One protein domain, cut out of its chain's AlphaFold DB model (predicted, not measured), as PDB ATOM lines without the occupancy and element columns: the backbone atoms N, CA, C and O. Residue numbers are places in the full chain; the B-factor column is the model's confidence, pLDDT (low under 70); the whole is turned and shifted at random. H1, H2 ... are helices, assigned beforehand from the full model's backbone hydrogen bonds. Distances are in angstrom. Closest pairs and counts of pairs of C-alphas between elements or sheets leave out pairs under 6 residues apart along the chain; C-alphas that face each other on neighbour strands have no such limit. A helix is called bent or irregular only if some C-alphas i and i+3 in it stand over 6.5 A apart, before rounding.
ATOM      1  N   ASN A  82     152.345 172.459 284.133       97.88
ATOM      2  CA  ASN A  82     153.652 172.272 283.537       97.88
ATOM      3  C   ASN A  82     153.552 172.366 282.010       97.88
ATOM      4  O   ASN A  82     153.106 171.432 281.348       97.88
ATOM      5  N   TRP A  83     154.015 173.487 281.456       96.88
ATOM      6  CA  TRP A  83     154.013 173.735 280.012       96.88
ATOM      7  C   TRP A  83     154.843 172.720 279.220       96.88
ATOM      8  O   TRP A  83     154.421 172.282 278.154       96.88
ATOM      9  N   TYR A  84     155.978 172.274 279.763       96.38
ATOM     10  CA  TYR A  84     156.788 171.239 279.118       96.38
ATOM     11  C   TYR A  84     156.067 169.893 279.085       96.38
ATOM     12  O   TYR A  84     156.155 169.182 278.092       96.38
ATOM     13  N   ALA A  85     155.325 169.545 280.137       96.81
ATOM     14  CA  ALA A  85     154.530 168.320 280.157       96.81
ATOM     15  C   ALA A  85     153.314 168.391 279.221       96.81
ATOM     16  O   ALA A  85     152.778 167.347 278.880       96.81
ATOM     17  N   PHE A  86     152.874 169.587 278.825       97.44
ATOM     18  CA  PHE A  86     151.818 169.761 277.834       97.44
ATOM     19  C   PHE A  86     152.347 169.588 276.405       97.44
ATOM     20  O   PHE A  86     151.848 168.743 275.678       97.44
ATOM     21  N   PHE A  87     153.391 170.323 276.011       96.69
ATOM     22  CA  PHE A  87     153.907 170.260 274.634       96.69
ATOM     23  C   PHE A  87     154.835 169.068 274.372       96.69
ATOM     24  O   PHE A  87     154.889 168.547 273.263       96.69
ATOM     25  N   PHE A  88     155.570 168.623 275.391       96.06
ATOM     26  CA  PHE A  88     156.644 167.633 275.270       96.06
ATOM     27  C   PHE A  88     156.487 166.498 276.288       96.06
ATOM     28  O   PHE A  88     157.475 165.972 276.808       96.06
ATOM     29  N   ALA A  89     155.240 166.110 276.578       95.38
ATOM     30  CA  ALA A  89     154.897 165.076 277.555       95.38
ATOM     31  C   ALA A  89     155.742 163.787 277.420       95.38
ATOM     32  O   ALA A  89     156.352 163.383 278.411       95.38
ATOM     33  N   PRO A  90     155.871 163.165 276.228       93.81
ATOM     34  CA  PRO A  90     156.629 161.920 276.067       93.81
ATOM     35  C   PRO A  90     158.083 162.082 276.508       93.81
ATOM     36  O   PRO A  90     158.598 161.300 277.306       93.81
ATOM     37  N   ILE A  91     158.719 163.159 276.042       95.88
ATOM     38  CA  ILE A  91     160.123 163.461 276.311       95.88
ATOM     39  C   ILE A  91     160.315 163.724 277.803       95.88
ATOM     40  O   ILE A  91     161.189 163.122 278.426       95.88
ATOM     41  N   LEU A  92     159.488 164.586 278.401       96.50
ATOM     42  CA  LEU A  92     159.634 164.977 279.799       96.50
ATOM     43  C   LEU A  92     159.359 163.815 280.762       96.50
ATOM     44  O   LEU A  92     160.110 163.631 281.724       96.50
ATOM     45  N   LEU A  93     158.298 163.038 280.521       96.31
ATOM     46  CA  LEU A  93     157.938 161.908 281.375       96.31
ATOM     47  C   LEU A  93     159.030 160.835 281.334       96.31
ATOM     48  O   LEU A  93     159.436 160.360 282.394       96.31
ATOM     49  N   LEU A  94     159.561 160.497 280.155       96.06
ATOM     50  CA  LEU A  94     160.656 159.531 280.018       96.06
ATOM     51  C   LEU A  94     161.972 160.060 280.601       96.06
ATOM     52  O   LEU A  94     162.641 159.346 281.351       96.06
ATOM     53  N   TYR A  95     162.303 161.331 280.349       95.81
ATOM     54  CA  TYR A  95     163.466 162.006 280.932       95.81
ATOM     55  C   TYR A  95     163.460 161.932 282.464       95.81
ATOM     56  O   TYR A  95     164.480 161.629 283.083       95.81
ATOM     57  N   ARG A  96     162.295 162.165 283.085       94.62
ATOM     58  CA  ARG A  96     162.077 162.116 284.542       94.62
ATOM     59  C   ARG A  96     161.622 160.740 285.043       94.62
ATOM     60  O   ARG A  96     161.160 160.643 286.180       94.62
ATOM     61  N   LYS A  97     161.738 159.690 284.219       93.00
ATOM     62  CA  LYS A  97     161.449 158.284 284.569       93.00
ATOM     63  C   LYS A  97     160.044 158.062 285.157       93.00
ATOM     64  O   LYS A  97     159.832 157.216 286.023       93.00
ATOM     65  N   GLN A  98     159.056 158.813 284.679       93.62
ATOM     66  CA  GLN A  98     157.640 158.657 285.021       93.62
ATOM     67  C   GLN A  98     156.980 157.560 284.161       93.62
ATOM     68  O   GLN A  98     155.952 157.804 283.532       93.62
ATOM     69  N   PHE A  99     157.562 156.356 284.095       93.38
ATOM     70  CA  PHE A  99     157.143 155.316 283.139       93.38
ATOM     71  C   PHE A  99     155.697 154.864 283.312       93.38
ATOM     72  O   PHE A  99     154.980 154.744 282.329       93.38
ATOM     73  N   ALA A 100     155.241 154.668 284.551       93.69
ATOM     74  CA  ALA A 100     153.856 154.281 284.814       93.69
ATOM     75  C   ALA A 100     152.871 155.375 284.374       93.69
ATOM     76  O   ALA A 100     151.820 155.085 283.807       93.69
ATOM     77  N   TYR A 101     153.231 156.645 284.584       95.25
ATOM     78  CA  TYR A 101     152.410 157.768 284.144       95.25
ATOM     79  C   TYR A 101     152.420 157.900 282.615       95.25
ATOM     80  O   TYR A 101     151.371 158.101 282.016       95.25
ATOM     81  N   PHE A 102     153.573 157.687 281.975       96.06
ATOM     82  CA  PHE A 102     153.702 157.636 280.517       96.06
ATOM     83  C   PHE A 102     152.851 156.509 279.917       96.06
ATOM     84  O   PHE A 102     152.059 156.749 279.008       96.06
ATOM     85  N   ALA A 103     152.966 155.300 280.470       96.38
ATOM     86  CA  ALA A 103     152.228 154.121 280.035       96.38
ATOM     87  C   ALA A 103     150.713 154.295 280.193       96.38
ATOM     88  O   ALA A 103     149.954 153.851 279.345       96.38
ATOM     89  N   LYS A 104     150.264 154.970 281.255       95.69
ATOM     90  CA  LYS A 104     148.839 155.226 281.478       95.69
ATOM     91  C   LYS A 104     148.282 156.321 280.567       95.69
ATOM     92  O   LYS A 104     147.164 156.194 280.085       95.69
ATOM     93  N   MET A 105     149.025 157.413 280.391       96.06
ATOM     94  CA  MET A 105     148.496 158.629 279.767       96.06
ATOM     95  C   MET A 105     148.760 158.702 278.264       96.06
ATOM     96  O   MET A 105     147.939 159.238 277.533       96.06
ATOM     97  N   LEU A 106     149.915 158.227 277.798       95.56
ATOM     98  CA  LEU A 106     150.393 158.503 276.440       95.56
ATOM     99  C   LEU A 106     150.501 157.237 275.594       95.56
ATOM    100  O   LEU A 106     150.131 157.264 274.422       95.56
ATOM    101  N   LEU A 107     150.968 156.128 276.175       94.19
ATOM    102  CA  LEU A 107     151.188 154.882 275.436       94.19
ATOM    103  C   LEU A 107     149.944 154.366 274.684       94.19
ATOM    104  O   LEU A 107     150.127 153.947 273.544       94.19
ATOM    105  N   PRO A 108     148.701 154.444 275.210       96.38
ATOM    106  CA  PRO A 108     147.519 154.031 274.452       96.38
ATOM    107  C   PRO A 108     147.327 154.861 273.181       96.38
ATOM    108  O   PRO A 108     147.064 154.306 272.120       96.38
ATOM    109  N   GLY A 109     147.536 156.179 273.257       94.69
ATOM    110  CA  GLY A 109     147.469 157.063 272.092       94.69
ATOM    111  C   GLY A 109     148.544 156.737 271.055       94.69
ATOM    112  O   GLY A 109     148.239 156.642 269.872       94.69
ATOM    113  N   TYR A 110     149.783 156.486 271.494       92.62
ATOM    114  CA  TYR A 110     150.872 156.064 270.601       92.62
ATOM    115  C   TYR A 110     150.618 154.702 269.952       92.62
ATOM    116  O   TYR A 110     150.885 154.539 268.766       92.62
ATOM    117  N   ALA A 111     150.080 153.738 270.701       93.50
ATOM    118  CA  ALA A 111     149.715 152.432 270.166       93.50
ATOM    119  C   ALA A 111     148.610 152.558 269.107       93.50
ATOM    120  O   ALA A 111     148.729 151.976 268.033       93.50
ATOM    121  N   LEU A 112     147.582 153.375 269.367       95.25
ATOM    122  CA  LEU A 112     146.520 153.648 268.398       95.25
ATOM    123  C   LEU A 112     147.050 154.353 267.145       95.25
ATOM    124  O   LEU A 112     146.693 153.951 266.046       95.25
ATOM    125  N   LEU A 113     147.940 155.343 267.280       92.25
ATOM    126  CA  LEU A 113     148.593 155.984 266.130       92.25
ATOM    127  C   LEU A 113     149.425 154.990 265.312       92.25
ATOM    128  O   LEU A 113     149.403 155.033 264.085       92.25
ATOM    129  N   PHE A 114     150.139 154.080 265.977       89.75
ATOM    130  CA  PHE A 114     150.916 153.049 265.298       89.75
ATOM    131  C   PHE A 114     150.017 152.076 264.523       89.75
ATOM    132  O   PHE A 114     150.273 151.804 263.352       89.75
ATOM    133  N   ILE A 115     148.922 151.616 265.134       91.44
ATOM    134  CA  ILE A 115     147.907 150.785 264.469       91.44
ATOM    135  C   ILE A 115     147.280 151.536 263.290       91.44
ATOM    136  O   ILE A 115     147.135 150.970 262.210       91.44
ATOM    137  N   GLN A 116     146.968 152.822 263.459       92.56
ATOM    138  CA  GLN A 116     146.438 153.665 262.390       92.56
ATOM    139  C   GLN A 116     147.399 153.743 261.200       92.56
ATOM    140  O   GLN A 116     146.966 153.675 260.053       92.56
ATOM    141  N   MET A 117     148.704 153.849 261.464       89.31
ATOM    142  CA  MET A 117     149.737 153.880 260.427       89.31
ATOM    143  C   MET A 117     149.818 152.546 259.669       89.31
ATOM    144  O   MET A 117     149.926 152.548 258.445       89.31
ATOM    145  N   LEU A 118     149.692 151.414 260.375       87.88
ATOM    146  CA  LEU A 118     149.603 150.084 259.757       87.88
ATOM    147  C   LEU A 118     148.365 149.962 258.857       87.88
ATOM    148  O   LEU A 118     148.475 149.523 257.713       87.88
ATOM    149  N   LEU A 119     147.201 150.396 259.350       90.25
ATOM    150  CA  LEU A 119     145.944 150.372 258.598       90.25
ATOM    151  C   LEU A 119     145.990 151.282 257.366       90.25
ATOM    152  O   LEU A 119     145.523 150.883 256.304       90.25
ATOM    153  N   ALA A 120     146.586 152.473 257.475       89.44
ATOM    154  CA  ALA A 120     146.778 153.386 256.347       89.44
ATOM    155  C   ALA A 120     147.703 152.800 255.281       89.44
ATOM    156  O   ALA A 120     147.403 152.886 254.087       89.44
ATOM    157  N   GLY A 121     148.791 152.157 255.706       85.81
ATOM    158  CA  GLY A 121     149.681 151.440 254.804       85.81
ATOM    159  C   GLY A 121     148.965 150.320 254.053       85.81
ATOM    160  O   GLY A 121     149.036 150.252 252.827       85.81
ATOM    161  N   TYR A 122     148.200 149.498 254.774       84.56
ATOM    162  CA  TYR A 122     147.386 148.437 254.185       84.56
ATOM    163  C   TYR A 122     146.328 148.973 253.208       84.56
ATOM    164  O   TYR A 122     146.221 148.480 252.085       84.56
ATOM    165  N   ALA A 123     145.572 150.002 253.602       88.94
ATOM    166  CA  ALA A 123     144.547 150.617 252.760       88.94
ATOM    167  C   ALA A 123     145.137 151.165 251.454       88.94
ATOM    168  O   ALA A 123     144.550 150.994 250.390       88.94
ATOM    169  N   THR A 124     146.328 151.766 251.532       83.75
ATOM    170  CA  THR A 124     147.060 152.269 250.363       83.75
ATOM    171  C   THR A 124     147.513 151.126 249.457       83.75
ATOM    172  O   THR A 124     147.291 151.181 248.252       83.75
ATOM    173  N   ALA A 125     148.107 150.073 250.024       79.69
ATOM    174  CA  ALA A 125     148.609 148.937 249.251       79.69
ATOM    175  C   ALA A 125     147.495 148.146 248.542       79.69
ATOM    176  O   ALA A 125     147.698 147.642 247.443       79.69
ATOM    177  N   THR A 126     146.311 148.075 249.153       79.31
ATOM    178  CA  THR A 126     145.130 147.378 248.608       79.31
ATOM    179  C   THR A 126     144.191 148.281 247.810       79.31
ATOM    180  O   THR A 126     143.177 147.807 247.305       79.31
ATOM    181  N   PHE A 127     144.500 149.578 247.705       82.44
ATOM    182  CA  PHE A 127     143.632 150.588 247.095       82.44
ATOM    183  C   PHE A 127     142.190 150.580 247.653       82.44
ATOM    184  O   PHE A 127     141.205 150.760 246.935       82.44
ATOM    185  N   SER A 128     142.050 150.353 248.962       87.19
ATOM    186  CA  SER A 128     140.751 150.272 249.633       87.19
ATOM    187  C   SER A 128     140.165 151.666 249.877       87.19
ATOM    188  O   SER A 128     140.478 152.324 250.870       87.19
ATOM    189  N   LEU A 129     139.273 152.108 248.984       88.50
ATOM    190  CA  LEU A 129     138.616 153.420 249.070       88.50
ATOM    191  C   LEU A 129     137.813 153.610 250.368       88.50
ATOM    192  O   LEU A 129     137.806 154.703 250.932       88.50
ATOM    193  N   GLU A 130     137.181 152.550 250.876       93.25
ATOM    194  CA  GLU A 130     136.427 152.586 252.136       93.25
ATOM    195  C   GLU A 130     137.336 152.891 253.332       93.25
ATOM    196  O   GLU A 130     137.071 153.812 254.110       93.25
ATOM    197  N   LEU A 131     138.456 152.165 253.455       91.50
ATOM    198  CA  LEU A 131     139.423 152.395 254.526       91.50
ATOM    199  C   LEU A 131     140.086 153.765 254.383       91.50
ATOM    200  O   LEU A 131     140.200 154.487 255.373       91.50
ATOM    201  N   MET A 132     140.460 154.166 253.165       91.25
ATOM    202  CA  MET A 132     141.014 155.499 252.902       91.25
ATOM    203  C   MET A 132     140.039 156.618 253.301       91.25
ATOM    204  O   MET A 132     140.484 157.665 253.769       91.25
ATOM    205  N   GLY A 133     138.727 156.389 253.187       93.44
ATOM    206  CA  GLY A 133     137.695 157.311 253.657       93.44
ATOM    207  C   GLY A 133     137.559 157.374 255.182       93.44
ATOM    208  O   GLY A 133     137.403 158.459 255.733       93.44
ATOM    209  N   ILE A 134     137.639 156.241 255.891       95.00
ATOM    210  CA  ILE A 134     137.407 156.159 257.352       95.00
ATOM    211  C   ILE A 134     138.645 156.560 258.178       95.00
ATOM    212  O   ILE A 134     138.532 157.112 259.283       95.00
ATOM    213  N   ILE A 135     139.844 156.287 257.662       95.00
ATOM    214  CA  ILE A 135     141.123 156.500 258.357       95.00
ATOM    215  C   ILE A 135     141.346 157.958 258.811       95.00
ATOM    216  O   ILE A 135     141.786 158.159 259.945       95.00
ATOM    217  N   PRO A 136     141.024 159.000 258.026       94.88
ATOM    218  CA  PRO A 136     141.165 160.383 258.481       94.88
ATOM    219  C   PRO A 136     140.297 160.716 259.704       94.88
ATOM    220  O   PRO A 136     140.768 161.368 260.638       94.88
ATOM    221  N   PHE A 137     139.050 160.232 259.745       95.94
ATOM    222  CA  PHE A 137     138.121 160.509 260.848       95.94
ATOM    223  C   PHE A 137     138.548 159.822 262.145       95.94
ATOM    224  O   PHE A 137     138.561 160.437 263.212       95.94
ATOM    225  N   THR A 138     138.952 158.556 262.056       95.75
ATOM    226  CA  THR A 138     139.499 157.819 263.204       95.75
ATOM    227  C   THR A 138     140.829 158.420 263.669       95.75
ATOM    228  O   THR A 138     141.041 158.583 264.872       95.75
ATOM    229  N   GLY A 139     141.671 158.876 262.735       95.38
ATOM    230  CA  GLY A 139     142.884 159.640 263.028       95.38
ATOM    231  C   GLY A 139     142.607 160.920 263.820       95.38
ATOM    232  O   GLY A 139     143.280 161.181 264.818       95.38
ATOM    233  N   LEU A 140     141.576 161.684 263.448       96.50
ATOM    234  CA  LEU A 140     141.173 162.894 264.171       96.50
ATOM    235  C   LEU A 140     140.786 162.596 265.627       96.50
ATOM    236  O   LEU A 140     141.213 163.311 266.535       96.50
ATOM    237  N   ILE A 141     140.029 161.521 265.871       97.38
ATOM    238  CA  ILE A 141     139.639 161.102 267.228       97.38
ATOM    239  C   ILE A 141     140.879 160.783 268.074       97.38
ATOM    240  O   ILE A 141     140.979 161.224 269.223       97.38
ATOM    241  N   ILE A 142     141.850 160.063 267.503       96.75
ATOM    242  CA  ILE A 142     143.104 159.725 268.190       96.75
ATOM    243  C   ILE A 142     143.902 160.997 268.503       96.75
ATOM    244  O   ILE A 142     144.387 161.156 269.624       96.75
ATOM    245  N   VAL A 143     143.998 161.944 267.564       95.00
ATOM    246  CA  VAL A 143     144.682 163.227 267.793       95.00
ATOM    247  C   VAL A 143     144.018 164.000 268.932       95.00
ATOM    248  O   VAL A 143     144.707 164.417 269.865       95.00
ATOM    249  N   VAL A 144     142.688 164.122 268.934       97.06
ATOM    250  CA  VAL A 144     141.947 164.771 270.028       97.06
ATOM    251  C   VAL A 144     142.237 164.087 271.365       97.06
ATOM    252  O   VAL A 144     142.562 164.767 272.341       97.06
ATOM    253  N   TYR A 145     142.213 162.751 271.412       96.75
ATOM    254  CA  TYR A 145     142.591 161.991 272.603       96.75
ATOM    255  C   TYR A 145     144.014 162.335 273.077       96.75
ATOM    256  O   TYR A 145     144.217 162.628 274.258       96.75
ATOM    257  N   THR A 146     145.002 162.366 272.174       94.94
ATOM    258  CA  THR A 146     146.395 162.684 272.540       94.94
ATOM    259  C   THR A 146     146.562 164.116 273.054       94.94
ATOM    260  O   THR A 146     147.317 164.336 274.005       94.94
ATOM    261  N   ILE A 147     145.814 165.084 272.511       95.88
ATOM    262  CA  ILE A 147     145.790 166.468 273.003       95.88
ATOM    263  C   ILE A 147     145.195 166.516 274.412       95.88
ATOM    264  O   ILE A 147     145.794 167.108 275.312       95.88
ATOM    265  N   VAL A 148     144.060 165.848 274.643       97.88
ATOM    266  CA  VAL A 148     143.435 165.765 275.973       97.88
ATOM    267  C   VAL A 148     144.406 165.162 276.987       97.88
ATOM    268  O   VAL A 148     144.620 165.739 278.056       97.88
ATOM    269  N   MET A 149     145.061 164.050 276.647       97.88
ATOM    270  CA  MET A 149     146.048 163.420 277.527       97.88
ATOM    271  C   MET A 149     147.257 164.317 277.791       97.88
ATOM    272  O   MET A 149     147.752 164.356 278.918       97.88
ATOM    273  N   SER A 150     147.685 165.103 276.805       95.69
ATOM    274  CA  SER A 150     148.754 166.093 276.965       95.69
ATOM    275  C   SER A 150     148.350 167.227 277.917       95.69
ATOM    276  O   SER A 150     149.131 167.612 278.788       95.69
ATOM    277  N   ILE A 151     147.104 167.714 277.853       97.75
ATOM    278  CA  ILE A 151     146.564 168.698 278.813       97.75
ATOM    279  C   ILE A 151     146.546 168.112 280.230       97.75
ATOM    280  O   ILE A 151     146.937 168.779 281.195       97.75
ATOM    281  N   LEU A 152     146.101 166.860 280.370       97.81
ATOM    282  CA  LEU A 152     146.082 166.164 281.655       97.81
ATOM    283  C   LEU A 152     147.498 165.939 282.199       97.81
ATOM    284  O   LEU A 152     147.706 166.112 283.399       97.81
ATOM    285  N   CYS A 153     148.479 165.647 281.338       97.94
ATOM    286  CA  CYS A 153     149.895 165.613 281.709       97.94
ATOM    287  C   CYS A 153     150.369 166.984 282.202       97.94
ATOM    288  O   CYS A 153     150.961 167.069 283.276       97.94
ATOM    289  N   GLY A 154     150.038 168.068 281.493       97.44
ATOM    290  CA  GLY A 154     150.318 169.442 281.919       97.44
ATOM    291  C   GLY A 154     149.815 169.750 283.332       97.44
ATOM    292  O   GLY A 154     150.557 170.284 284.157       97.44
ATOM    293  N   LYS A 155     148.578 169.353 283.650       96.62
ATOM    294  CA  LYS A 155     147.962 169.550 284.976       96.62
ATOM    295  C   LYS A 155     148.516 168.605 286.053       96.62
ATOM    296  O   LYS A 155     148.660 168.998 287.207       96.62
ATOM    297  N   GLY A 156     148.781 167.346 285.708       95.81
ATOM    298  CA  GLY A 156     149.073 166.280 286.673       95.81
ATOM    299  C   GLY A 156     150.557 166.041 286.952       95.81
ATOM    300  O   GLY A 156     150.901 165.528 288.021       95.81
ATOM    301  N   PHE A 157     151.440 166.431 286.029       97.62
ATOM    302  CA  PHE A 157     152.850 166.041 286.050       97.62
ATOM    303  C   PHE A 157     153.582 166.470 287.322       97.62
ATOM    304  O   PHE A 157     154.211 165.634 287.966       97.62
ATOM    305  N   ASN A 158     153.492 167.745 287.721       97.06
ATOM    306  CA  ASN A 158     154.226 168.240 288.892       97.06
ATOM    307  C   ASN A 158     153.814 167.489 290.171       97.06
ATOM    308  O   ASN A 158     154.673 167.153 290.982       97.06
ATOM    309  N   LYS A 159     152.524 167.150 290.315       95.62
ATOM    310  CA  LYS A 159     152.011 166.354 291.440       95.62
ATOM    311  C   LYS A 159     152.551 164.926 291.414       95.62
ATOM    312  O   LYS A 159     153.064 164.465 292.426       95.62
ATOM    313  N   HIS A 160     152.486 164.245 290.269       95.06
ATOM    314  CA  HIS A 160     153.019 162.882 290.145       95.06
ATOM    315  C   HIS A 160     154.525 162.832 290.401       95.06
ATOM    316  O   HIS A 160     154.993 161.968 291.140       95.06
ATOM    317  N   TYR A 161     155.271 163.799 289.863       95.31
ATOM    318  CA  TYR A 161     156.711 163.871 290.063       95.31
ATOM    319  C   TYR A 161     157.064 164.090 291.538       95.31
ATOM    320  O   TYR A 161     157.907 163.378 292.082       95.31
ATOM    321  N   LYS A 162     156.353 165.001 292.214       93.94
ATOM    322  CA  LYS A 162     156.479 165.210 293.658       93.94
ATOM    323  C   LYS A 162     156.226 163.928 294.446       93.94
ATOM    324  O   LYS A 162     157.069 163.531 295.246       93.94
ATOM    325  N   THR A 163     155.090 163.274 294.200       91.94
ATOM    326  CA  THR A 163     154.702 162.046 294.903       91.94
ATOM    327  C   THR A 163     155.727 160.938 294.690       91.94
ATOM    328  O   THR A 163     156.082 160.262 295.651       91.94
ATOM    329  N   GLN A 164     156.263 160.777 293.475       90.31
ATOM    330  CA  GLN A 164     157.315 159.795 293.213       90.31
ATOM    331  C   GLN A 164     158.580 160.088 294.028       90.31
ATOM    332  O   GLN A 164     159.121 159.179 294.657       90.31
ATOM    333  N   LEU A 165     159.054 161.338 294.031       89.50
ATOM    334  CA  LEU A 165     160.254 161.711 294.780       89.50
ATOM    335  C   LEU A 165     160.051 161.527 296.287       89.50
ATOM    336  O   LEU A 165     160.899 160.938 296.948       89.50
ATOM    337  N   GLN A 166     158.910 161.956 296.826       87.44
ATOM    338  CA  GLN A 166     158.586 161.786 298.244       87.44
ATOM    339  C   GLN A 166     158.465 160.308 298.635       87.44
ATOM    340  O   GLN A 166     159.017 159.906 299.657       87.44
ATOM    341  N   ALA A 167     157.813 159.483 297.810       84.44
ATOM    342  CA  ALA A 167     157.721 158.042 298.035       84.44
ATOM    343  C   ALA A 167     159.099 157.367 297.984       84.44
ATOM    344  O   ALA A 167     159.381 156.486 298.791       84.44
ATOM    345  N   ALA A 168     159.981 157.800 297.079       80.38
ATOM    346  CA  ALA A 168     161.345 157.291 297.005       80.38
ATOM    347  C   ALA A 168     162.175 157.661 298.245       80.38
ATOM    348  O   ALA A 168     162.913 156.820 298.753       80.38
ATOM    349  N   ILE A 169     162.028 158.889 298.753       79.94
ATOM    350  CA  ILE A 169     162.712 159.358 299.966       79.94
ATOM    351  C   ILE A 169     162.198 158.600 301.199       79.94
ATOM    352  O   ILE A 169     162.999 158.063 301.965       79.94
ATOM    353  N   ALA A 170     160.875 158.505 301.363       78.00
ATOM    354  CA  ALA A 170     160.241 157.853 302.508       78.00
ATOM    355  C   ALA A 170     160.438 156.328 302.510       78.00
ATOM    356  O   ALA A 170     160.760 155.749 303.542       78.00
ATOM    357  N   GLY A 171     160.281 155.680 301.352       66.62
ATOM    358  CA  GLY A 171     160.355 154.224 301.216       66.62
ATOM    359  C   GLY A 171     161.769 153.645 301.295       66.62
ATOM    360  O   GLY A 171     161.909 152.443 301.489       66.62
ATOM    361  N   LYS A 172     162.818 154.467 301.144       61.97
ATOM    362  CA  LYS A 172     164.218 154.007 301.182       61.97
ATOM    363  C   LYS A 172     165.064 154.608 302.305       61.97
ATOM    364  O   LYS A 172     166.250 154.305 302.347       61.97
ATOM    365  N   GLN A 173     164.507 155.471 303.167       59.66
ATOM    366  CA  GLN A 173     165.289 156.332 304.078       59.66
ATOM    367  C   GLN A 173     166.554 156.878 303.394       59.66
ATOM    368  O   GLN A 173     167.674 156.766 303.893       59.66
ATOM    369  N   LEU A 174     166.363 157.388 302.178       61.25
ATOM    370  CA  LEU A 174     167.439 157.726 301.256       61.25
ATOM    371  C   LEU A 174     168.279 158.849 301.886       61.25
ATOM    372  O   LEU A 174     167.835 159.993 301.966       61.25
ATOM    373  N   LYS A 175     169.475 158.522 302.386       61.75
ATOM    374  CA  LYS A 175     170.454 159.525 302.829       61.75
ATOM    375  C   LYS A 175     171.177 160.068 301.599       61.75
ATOM    376  O   LYS A 175     171.376 159.344 300.628       61.75
ATOM    377  N   ILE A 176     171.631 161.319 301.663       60.69
ATOM    378  CA  ILE A 176     172.417 161.966 300.591       60.69
ATOM    379  C   ILE A 176     173.655 161.125 300.197       60.69
ATOM    380  O   ILE A 176     174.097 161.192 299.056       60.69
ATOM    381  N   ALA A 177     174.164 160.287 301.106       58.88
ATOM    382  CA  ALA A 177     175.302 159.397 300.880       58.88
ATOM    383  C   ALA A 177     175.022 158.169 299.980       58.88
ATOM    384  O   ALA A 177     175.972 157.527 299.545       58.88
ATOM    385  N   ASP A 178     173.762 157.821 299.675       70.62
ATOM    386  CA  ASP A 178     173.456 156.703 298.764       70.62
ATOM    387  C   ASP A 178     173.447 157.167 297.298       70.62
ATOM    388  O   ASP A 178     172.408 157.379 296.658       70.62
ATOM    389  N   GLU A 179     174.653 157.331 296.757       73.19
ATOM    390  CA  GLU A 179     174.898 157.784 295.388       73.19
ATOM    391  C   GLU A 179     174.242 156.868 294.336       73.19
ATOM    392  O   GLU A 179     173.743 157.332 293.303       73.19
ATOM    393  N   SER A 180     174.164 155.566 294.623       75.94
ATOM    394  CA  SER A 180     173.592 154.561 293.724       75.94
ATOM    395  C   SER A 180     172.080 154.742 293.545       75.94
ATOM    396  O   SER A 180     171.561 154.708 292.419       75.94
ATOM    397  N   ALA A 181     171.361 154.998 294.640       69.75
ATOM    398  CA  ALA A 181     169.928 155.237 294.623       69.75
ATOM    399  C   ALA A 181     169.601 156.604 294.006       69.75
ATOM    400  O   ALA A 181     168.671 156.703 293.198       69.75
ATOM    401  N   ILE A 182     170.417 157.626 294.287       73.25
ATOM    402  CA  ILE A 182     170.310 158.954 293.666       73.25
ATOM    403  C   ILE A 182     170.487 158.860 292.143       73.25
ATOM    404  O   ILE A 182     169.668 159.400 291.393       73.25
ATOM    405  N   LYS A 183     171.491 158.123 291.649       79.69
ATOM    406  CA  LYS A 183     171.732 157.933 290.205       79.69
ATOM    407  C   LYS A 183     170.548 157.269 289.491       79.69
ATOM    408  O   LYS A 183     170.223 157.630 288.358       79.69
ATOM    409  N   LYS A 184     169.850 156.337 290.153       80.81
ATOM    410  CA  LYS A 184     168.654 155.675 289.598       80.81
ATOM    411  C   LYS A 184     167.463 156.623 289.440       80.81
ATOM    412  O   LYS A 184     166.735 156.486 288.459       80.81
ATOM    413  N   LEU A 185     167.282 157.580 290.346       81.25
ATOM    414  CA  LEU A 185     166.165 158.537 290.333       81.25
ATOM    415  C   LEU A 185     166.460 159.810 289.535       81.25
ATOM    416  O   LEU A 185     165.529 160.459 289.056       81.25
ATOM    417  N   LYS A 186     167.740 160.153 289.354       85.00
ATOM    418  CA  LYS A 186     168.139 161.303 288.544       85.00
ATOM    419  C   LYS A 186     167.595 161.195 287.111       85.00
ATOM    420  O   LYS A 186     167.502 160.082 286.567       85.00
ATOM    421  N   PRO A 187     167.260 162.336 286.487       89.31
ATOM    422  CA  PRO A 187     166.799 162.363 285.108       89.31
ATOM    423  C   PRO A 187     167.837 161.775 284.150       89.31
ATOM    424  O   PRO A 187     169.037 161.864 284.404       89.31
ATOM    425  N   SER A 188     167.386 161.191 283.043       92.38
ATOM    426  CA  SER A 188     168.273 160.615 282.028       92.38
ATOM    427  C   SER A 188     167.866 161.067 280.636       92.38
ATOM    428  O   SER A 188     166.748 160.799 280.203       92.38
ATOM    429  N   VAL A 189     168.782 161.730 279.928       93.25
ATOM    430  CA  VAL A 189     168.583 162.179 278.536       93.25
ATOM    431  C   VAL A 189     168.641 161.003 277.553       93.25
ATOM    432  O   VAL A 189     168.024 161.053 276.495       93.25
ATOM    433  N   LEU A 190     169.312 159.907 277.918       95.06
ATOM    434  CA  LEU A 190     169.446 158.741 277.047       95.06
ATOM    435  C   LEU A 190     168.089 158.089 276.730       95.06
ATOM    436  O   LEU A 190     167.857 157.670 275.606       95.06
ATOM    437  N   ILE A 191     167.176 158.038 277.704       94.81
ATOM    438  CA  ILE A 191     165.863 157.387 277.556       94.81
ATOM    439  C   ILE A 191     165.002 158.061 276.470       94.81
ATOM    440  O   ILE A 191     164.548 157.354 275.572       94.81
ATOM    441  N   PRO A 192     164.758 159.388 276.496       95.50
ATOM    442  CA  PRO A 192     164.007 160.035 275.426       95.50
ATOM    443  C   PRO A 192     164.728 159.977 274.073       95.50
ATOM    444  O   PRO A 192     164.049 159.829 273.063       95.50
ATOM    445  N   ILE A 193     166.069 160.025 274.025       97.19
ATOM    446  CA  ILE A 193     166.821 159.843 272.769       97.19
ATOM    447  C   ILE A 193     166.548 158.461 272.175       97.19
ATOM    448  O   ILE A 193     166.205 158.359 270.999       97.19
ATOM    449  N   LEU A 194     166.658 157.402 272.984       96.38
ATOM    450  CA  LEU A 194     166.369 156.040 272.542       96.38
ATOM    451  C   LEU A 194     164.919 155.903 272.079       96.38
ATOM    452  O   LEU A 194     164.675 155.311 271.036       96.38
ATOM    453  N   PHE A 195     163.967 156.491 272.806       93.75
ATOM    454  CA  PHE A 195     162.557 156.479 272.419       93.75
ATOM    455  C   PHE A 195     162.319 157.156 271.063       93.75
ATOM    456  O   PHE A 195     161.663 156.571 270.202       93.75
ATOM    457  N   VAL A 196     162.870 158.354 270.843       94.19
ATOM    458  CA  VAL A 196     162.725 159.080 269.569       94.19
ATOM    459  C   VAL A 196     163.407 158.322 268.432       94.19
ATOM    460  O   VAL A 196     162.809 158.142 267.375       94.19
ATOM    461  N   THR A 197     164.620 157.819 268.668       95.50
ATOM    462  CA  THR A 197     165.384 157.050 267.675       95.50
ATOM    463  C   THR A 197     164.641 155.775 267.284       95.50
ATOM    464  O   THR A 197     164.445 155.519 266.101       95.50
ATOM    465  N   LEU A 198     164.161 155.004 268.264       93.88
ATOM    466  CA  LEU A 198     163.392 153.786 268.014       93.88
ATOM    467  C   LEU A 198     162.083 154.087 267.278       93.88
ATOM    468  O   LEU A 198     161.743 153.375 266.340       93.88
ATOM    469  N   SER A 199     161.379 155.155 267.661       90.12
ATOM    470  CA  SER A 199     160.144 155.575 266.985       90.12
ATOM    471  C   SER A 199     160.401 155.931 265.517       90.12
ATOM    472  O   SER A 199     159.639 155.524 264.642       90.12
ATOM    473  N   PHE A 200     161.498 156.640 265.235       91.31
ATOM    474  CA  PHE A 200     161.899 156.998 263.876       91.31
ATOM    475  C   PHE A 200     162.282 155.771 263.038       91.31
ATOM    476  O   PHE A 200     161.814 155.624 261.908       91.31
ATOM    477  N   VAL A 201     163.089 154.864 263.598       94.06
ATOM    478  CA  VAL A 201     163.484 153.613 262.933       94.06
ATOM    479  C   VAL A 201     162.260 152.746 262.641       94.06
ATOM    480  O   VAL A 201     162.113 152.265 261.523       94.06
ATOM    481  N   LEU A 202     161.352 152.595 263.609       89.38
ATOM    482  CA  LEU A 202     160.130 151.808 263.450       89.38
ATOM    483  C   LEU A 202     159.206 152.397 262.375       89.38
ATOM    484  O   LEU A 202     158.685 151.658 261.543       89.38
ATOM    485  N   SER A 203     159.033 153.722 262.356       86.12
ATOM    486  CA  SER A 203     158.250 154.403 261.319       86.12
ATOM    487  C   SER A 203     158.877 154.242 259.931       86.12
ATOM    488  O   SER A 203     158.175 153.927 258.971       86.12
ATOM    489  N   SER A 204     160.203 154.371 259.829       88.25
ATOM    490  CA  SER A 204     160.935 154.195 258.570       88.25
ATOM    491  C   SER A 204     160.842 152.759 258.047       88.25
ATOM    492  O   SER A 204     160.540 152.550 256.875       88.25
ATOM    493  N   ALA A 205     161.041 151.768 258.921       88.44
ATOM    494  CA  ALA A 205     160.907 150.356 258.574       88.44
ATOM    495  C   ALA A 205     159.488 150.027 258.090       88.44
ATOM    496  O   ALA A 205     159.325 149.298 257.112       88.44
ATOM    497  N   LEU A 206     158.464 150.608 258.726       83.12
ATOM    498  CA  LEU A 206     157.091 150.412 258.280       83.12
ATOM    499  C   LEU A 206     156.835 151.038 256.904       83.12
ATOM    500  O   LEU A 206     156.210 150.398 256.067       83.12
ATOM    501  N   ASN A 207     157.337 152.248 256.646       81.88
ATOM    502  CA  ASN A 207     157.203 152.876 255.329       81.88
ATOM    503  C   ASN A 207     157.813 152.006 254.221       81.88
ATOM    504  O   ASN A 207     157.184 151.814 253.184       81.88
ATOM    505  N   VAL A 208     158.994 151.426 254.455       87.25
ATOM    506  CA  VAL A 208     159.621 150.488 253.507       87.25
ATOM    507  C   VAL A 208     158.742 149.256 253.284       87.25
ATOM    508  O   VAL A 208     158.519 148.867 252.141       87.25
ATOM    509  N   LEU A 209     158.197 148.666 254.354       84.31
ATOM    510  CA  LEU A 209     157.301 147.512 254.249       84.31
ATOM    511  C   LEU A 209     156.053 147.832 253.414       84.31
ATOM    512  O   LEU A 209     155.703 147.064 252.525       84.31
ATOM    513  N   VAL A 210     155.406 148.973 253.665       80.94
ATOM    514  CA  VAL A 210     154.213 149.408 252.923       80.94
ATOM    515  C   VAL A 210     154.524 149.604 251.441       80.94
ATOM    516  O   VAL A 210     153.763 149.137 250.597       80.94
ATOM    517  N   VAL A 211     155.648 150.249 251.117       82.19
ATOM    518  CA  VAL A 211     156.087 150.437 249.725       82.19
ATOM    519  C   VAL A 211     156.336 149.093 249.046       82.19
ATOM    520  O   VAL A 211     155.905 148.906 247.908       82.19
ATOM    521  N   ASN A 212     156.972 148.143 249.733       84.81
ATOM    522  CA  ASN A 212     157.215 146.809 249.187       84.81
ATOM    523  C   ASN A 212     155.903 146.063 248.911       84.81
ATOM    524  O   ASN A 212     155.726 145.575 247.799       84.81
ATOM    525  N   ILE A 213     154.959 146.048 249.861       81.44
ATOM    526  CA  ILE A 213     153.647 145.404 249.674       81.44
ATOM    527  C   ILE A 213     152.891 146.060 248.515       81.44
ATOM    528  O   ILE A 213     152.409 145.364 247.631       81.44
ATOM    529  N   ALA A 214     152.823 147.394 248.473       76.56
ATOM    530  CA  ALA A 214     152.159 148.105 247.383       76.56
ATOM    531  C   ALA A 214     152.805 147.795 246.023       76.56
ATOM    532  O   ALA A 214     152.106 147.605 245.030       76.56
ATOM    533  N   THR A 215     154.136 147.693 245.973       80.25
ATOM    534  CA  THR A 215     154.867 147.320 244.755       80.25
ATOM    535  C   THR A 215     154.552 145.885 244.335       80.25
ATOM    536  O   THR A 215     154.300 145.641 243.158       80.25
ATOM    537  N   GLU A 216     154.510 144.939 245.276       80.94
ATOM    538  CA  GLU A 216     154.130 143.549 245.010       80.94
ATOM    539  C   GLU A 216     152.684 143.422 244.536       80.94
ATOM    540  O   GLU A 216     152.452 142.744 243.540       80.94
ATOM    541  N   SER A 217     151.727 144.103 245.173       74.25
ATOM    542  CA  SER A 217     150.318 144.105 244.758       74.25
ATOM    543  C   SER A 217     150.126 144.718 243.368       74.25
ATOM    544  O   SER A 217     149.342 144.216 242.565       74.25
ATOM    545  N   LEU A 218     150.882 145.770 243.035       71.00
ATOM    546  CA  LEU A 218     150.900 146.327 241.681       71.00
ATOM    547  C   LEU A 218     151.519 145.350 240.674       71.00
ATOM    548  O   LEU A 218     151.015 145.219 239.562       71.00
ATOM    549  N   LEU A 219     152.595 144.650 241.047       74.50
ATOM    550  CA  LEU A 219     153.237 143.643 240.201       74.50
ATOM    551  C   LEU A 219     152.366 142.393 240.015       74.50
ATOM    552  O   LEU A 219     152.355 141.837 238.919       74.50
ATOM    553  N   SER A 220     151.641 141.945 241.040       72.81
ATOM    554  CA  SER A 220     150.716 140.811 240.951       72.81
ATOM    555  C   SER A 220     149.490 141.182 240.126       72.81
ATOM    556  O   SER A 220     149.169 140.468 239.186       72.81
ATOM    557  N   GLY A 221     148.890 142.349 240.376       67.00
ATOM    558  CA  GLY A 221     147.809 142.879 239.546       67.00
ATOM    559  C   GLY A 221     148.244 143.069 238.092       67.00
ATOM    560  O   GLY A 221     147.482 142.771 237.180       67.00
ATOM    561  N   TYR A 222     149.496 143.475 237.847       62.97
ATOM    562  CA  TYR A 222     150.071 143.495 236.501       62.97
ATOM    563  C   TYR A 222     150.187 142.088 235.899       62.97
ATOM    564  O   TYR A 222     149.842 141.902 234.738       62.97
ATOM    565  N   LYS A 223     150.644 141.092 236.667       62.78
ATOM    566  CA  LYS A 223     150.746 139.692 236.221       62.78
ATOM    567  C   LYS A 223     149.396 139.005 236.006       62.78
ATOM    568  O   LYS A 223     149.366 138.053 235.245       62.78
ATOM    569  N   GLU A 224     148.326 139.444 236.665       58.84
ATOM    570  CA  GLU A 224     146.966 138.910 236.485       58.84
ATOM    571  C   GLU A 224     146.198 139.640 235.373       58.84
ATOM    572  O   GLU A 224     145.494 139.015 234.581       58.84
TER     573      GLU A 224
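This is residues 82 to 224 of the 379 residues of the protein "zinc_ribbon_2 domain-containing protein" of Pelosinus propionicus DSM 13327 (UniProt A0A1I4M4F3). This is a loose rod of helices in which H4 runs between two long partners, the arm H5a and the helix H7, while the small hairpin of H2 and H3 lies beyond the first residues of H4 and H1 packs on H5a. At a steep bend, the arm H5b swings away toward one end of the rod, where H6 leads back to H7; residues 175 to 180 stick out there, and residues 219 to 224 of H7 stick out at the other end. The printed part has 143 residues with seven named helices, H1 to H7 in order, and no named strand: the class is all helix. The whole is loose, with a radius of gyration of the C-alphas of 20.7 A and spans of 73 by 29 by 21 A.

Start at H5, residues 129 to 172, assigned as one helix by its hydrogen bonds but bent: C-alphas 155 and 158 are 7.5 A apart. Its arms H5a, residues 129 to 155, and H5b, residues 158 to 172, stand at a steep tilt of 62 degrees. H5a is itself irregular, with C-alphas 133 and 136 at 6.7 A. H4, residues 107 to 125, forms a helical hairpin with H5a, at a shallow tilt of 17 degrees, opposite ways; their closest C-alphas, of Ala 123 and Leu 131, are 5.7 A apart. Look next at residues 118 to 125 of H4, which touch residues 206 to 217 of H7, residues 190 to 224, at a shallow tilt of 21 degrees, the same way; the closest C-alphas, of Ala 125 and Ala 214, are 4.1 A apart. H5a and H7 are apart. H1, residues 83 to 87, touches residues 150 to 154 of H5a, closest at the C-alphas of Phe 86 and Gly 154, 4.4 A. H2, residues 89 to 95, touches residues 190 to 192 of H7, closest at the C-alphas of Ile 91 and Pro 192, 5.3 A. H2 and H3, residues 99 to 105, form a helical hairpin at a shallow tilt of 7 degrees, with the closest C-alphas, of Leu 93 and Phe 102, 6.1 A apart. H6, residues 179 to 185, touches no helix but is near H5b. Every O i to N i+4 pair is within hydrogen-bond range in H1, H2, H3, H4, H5b, H6 and H7; in H5a 21 of 23 are.

Find C-alpha 83 at (154.013, 173.735, 280.012), where H1 begins. H4 measures 27.0 A from first to last C-alpha, H5a 40.5 A and H5b 21.3 A. From C-alpha 190 at (169.446, 158.741, 277.047), H7 runs 50.4 A to C-alpha 224 at (146.966, 138.910, 236.485).

The two C-alphas farthest apart, of Lys 175 and Glu 224, are 73.3 A apart. The printed part has no cut and no long link. Look for pLDDT under 70 at residues 171 to 177, 181 and 221 to 224; the mean of the printed part is 88.2.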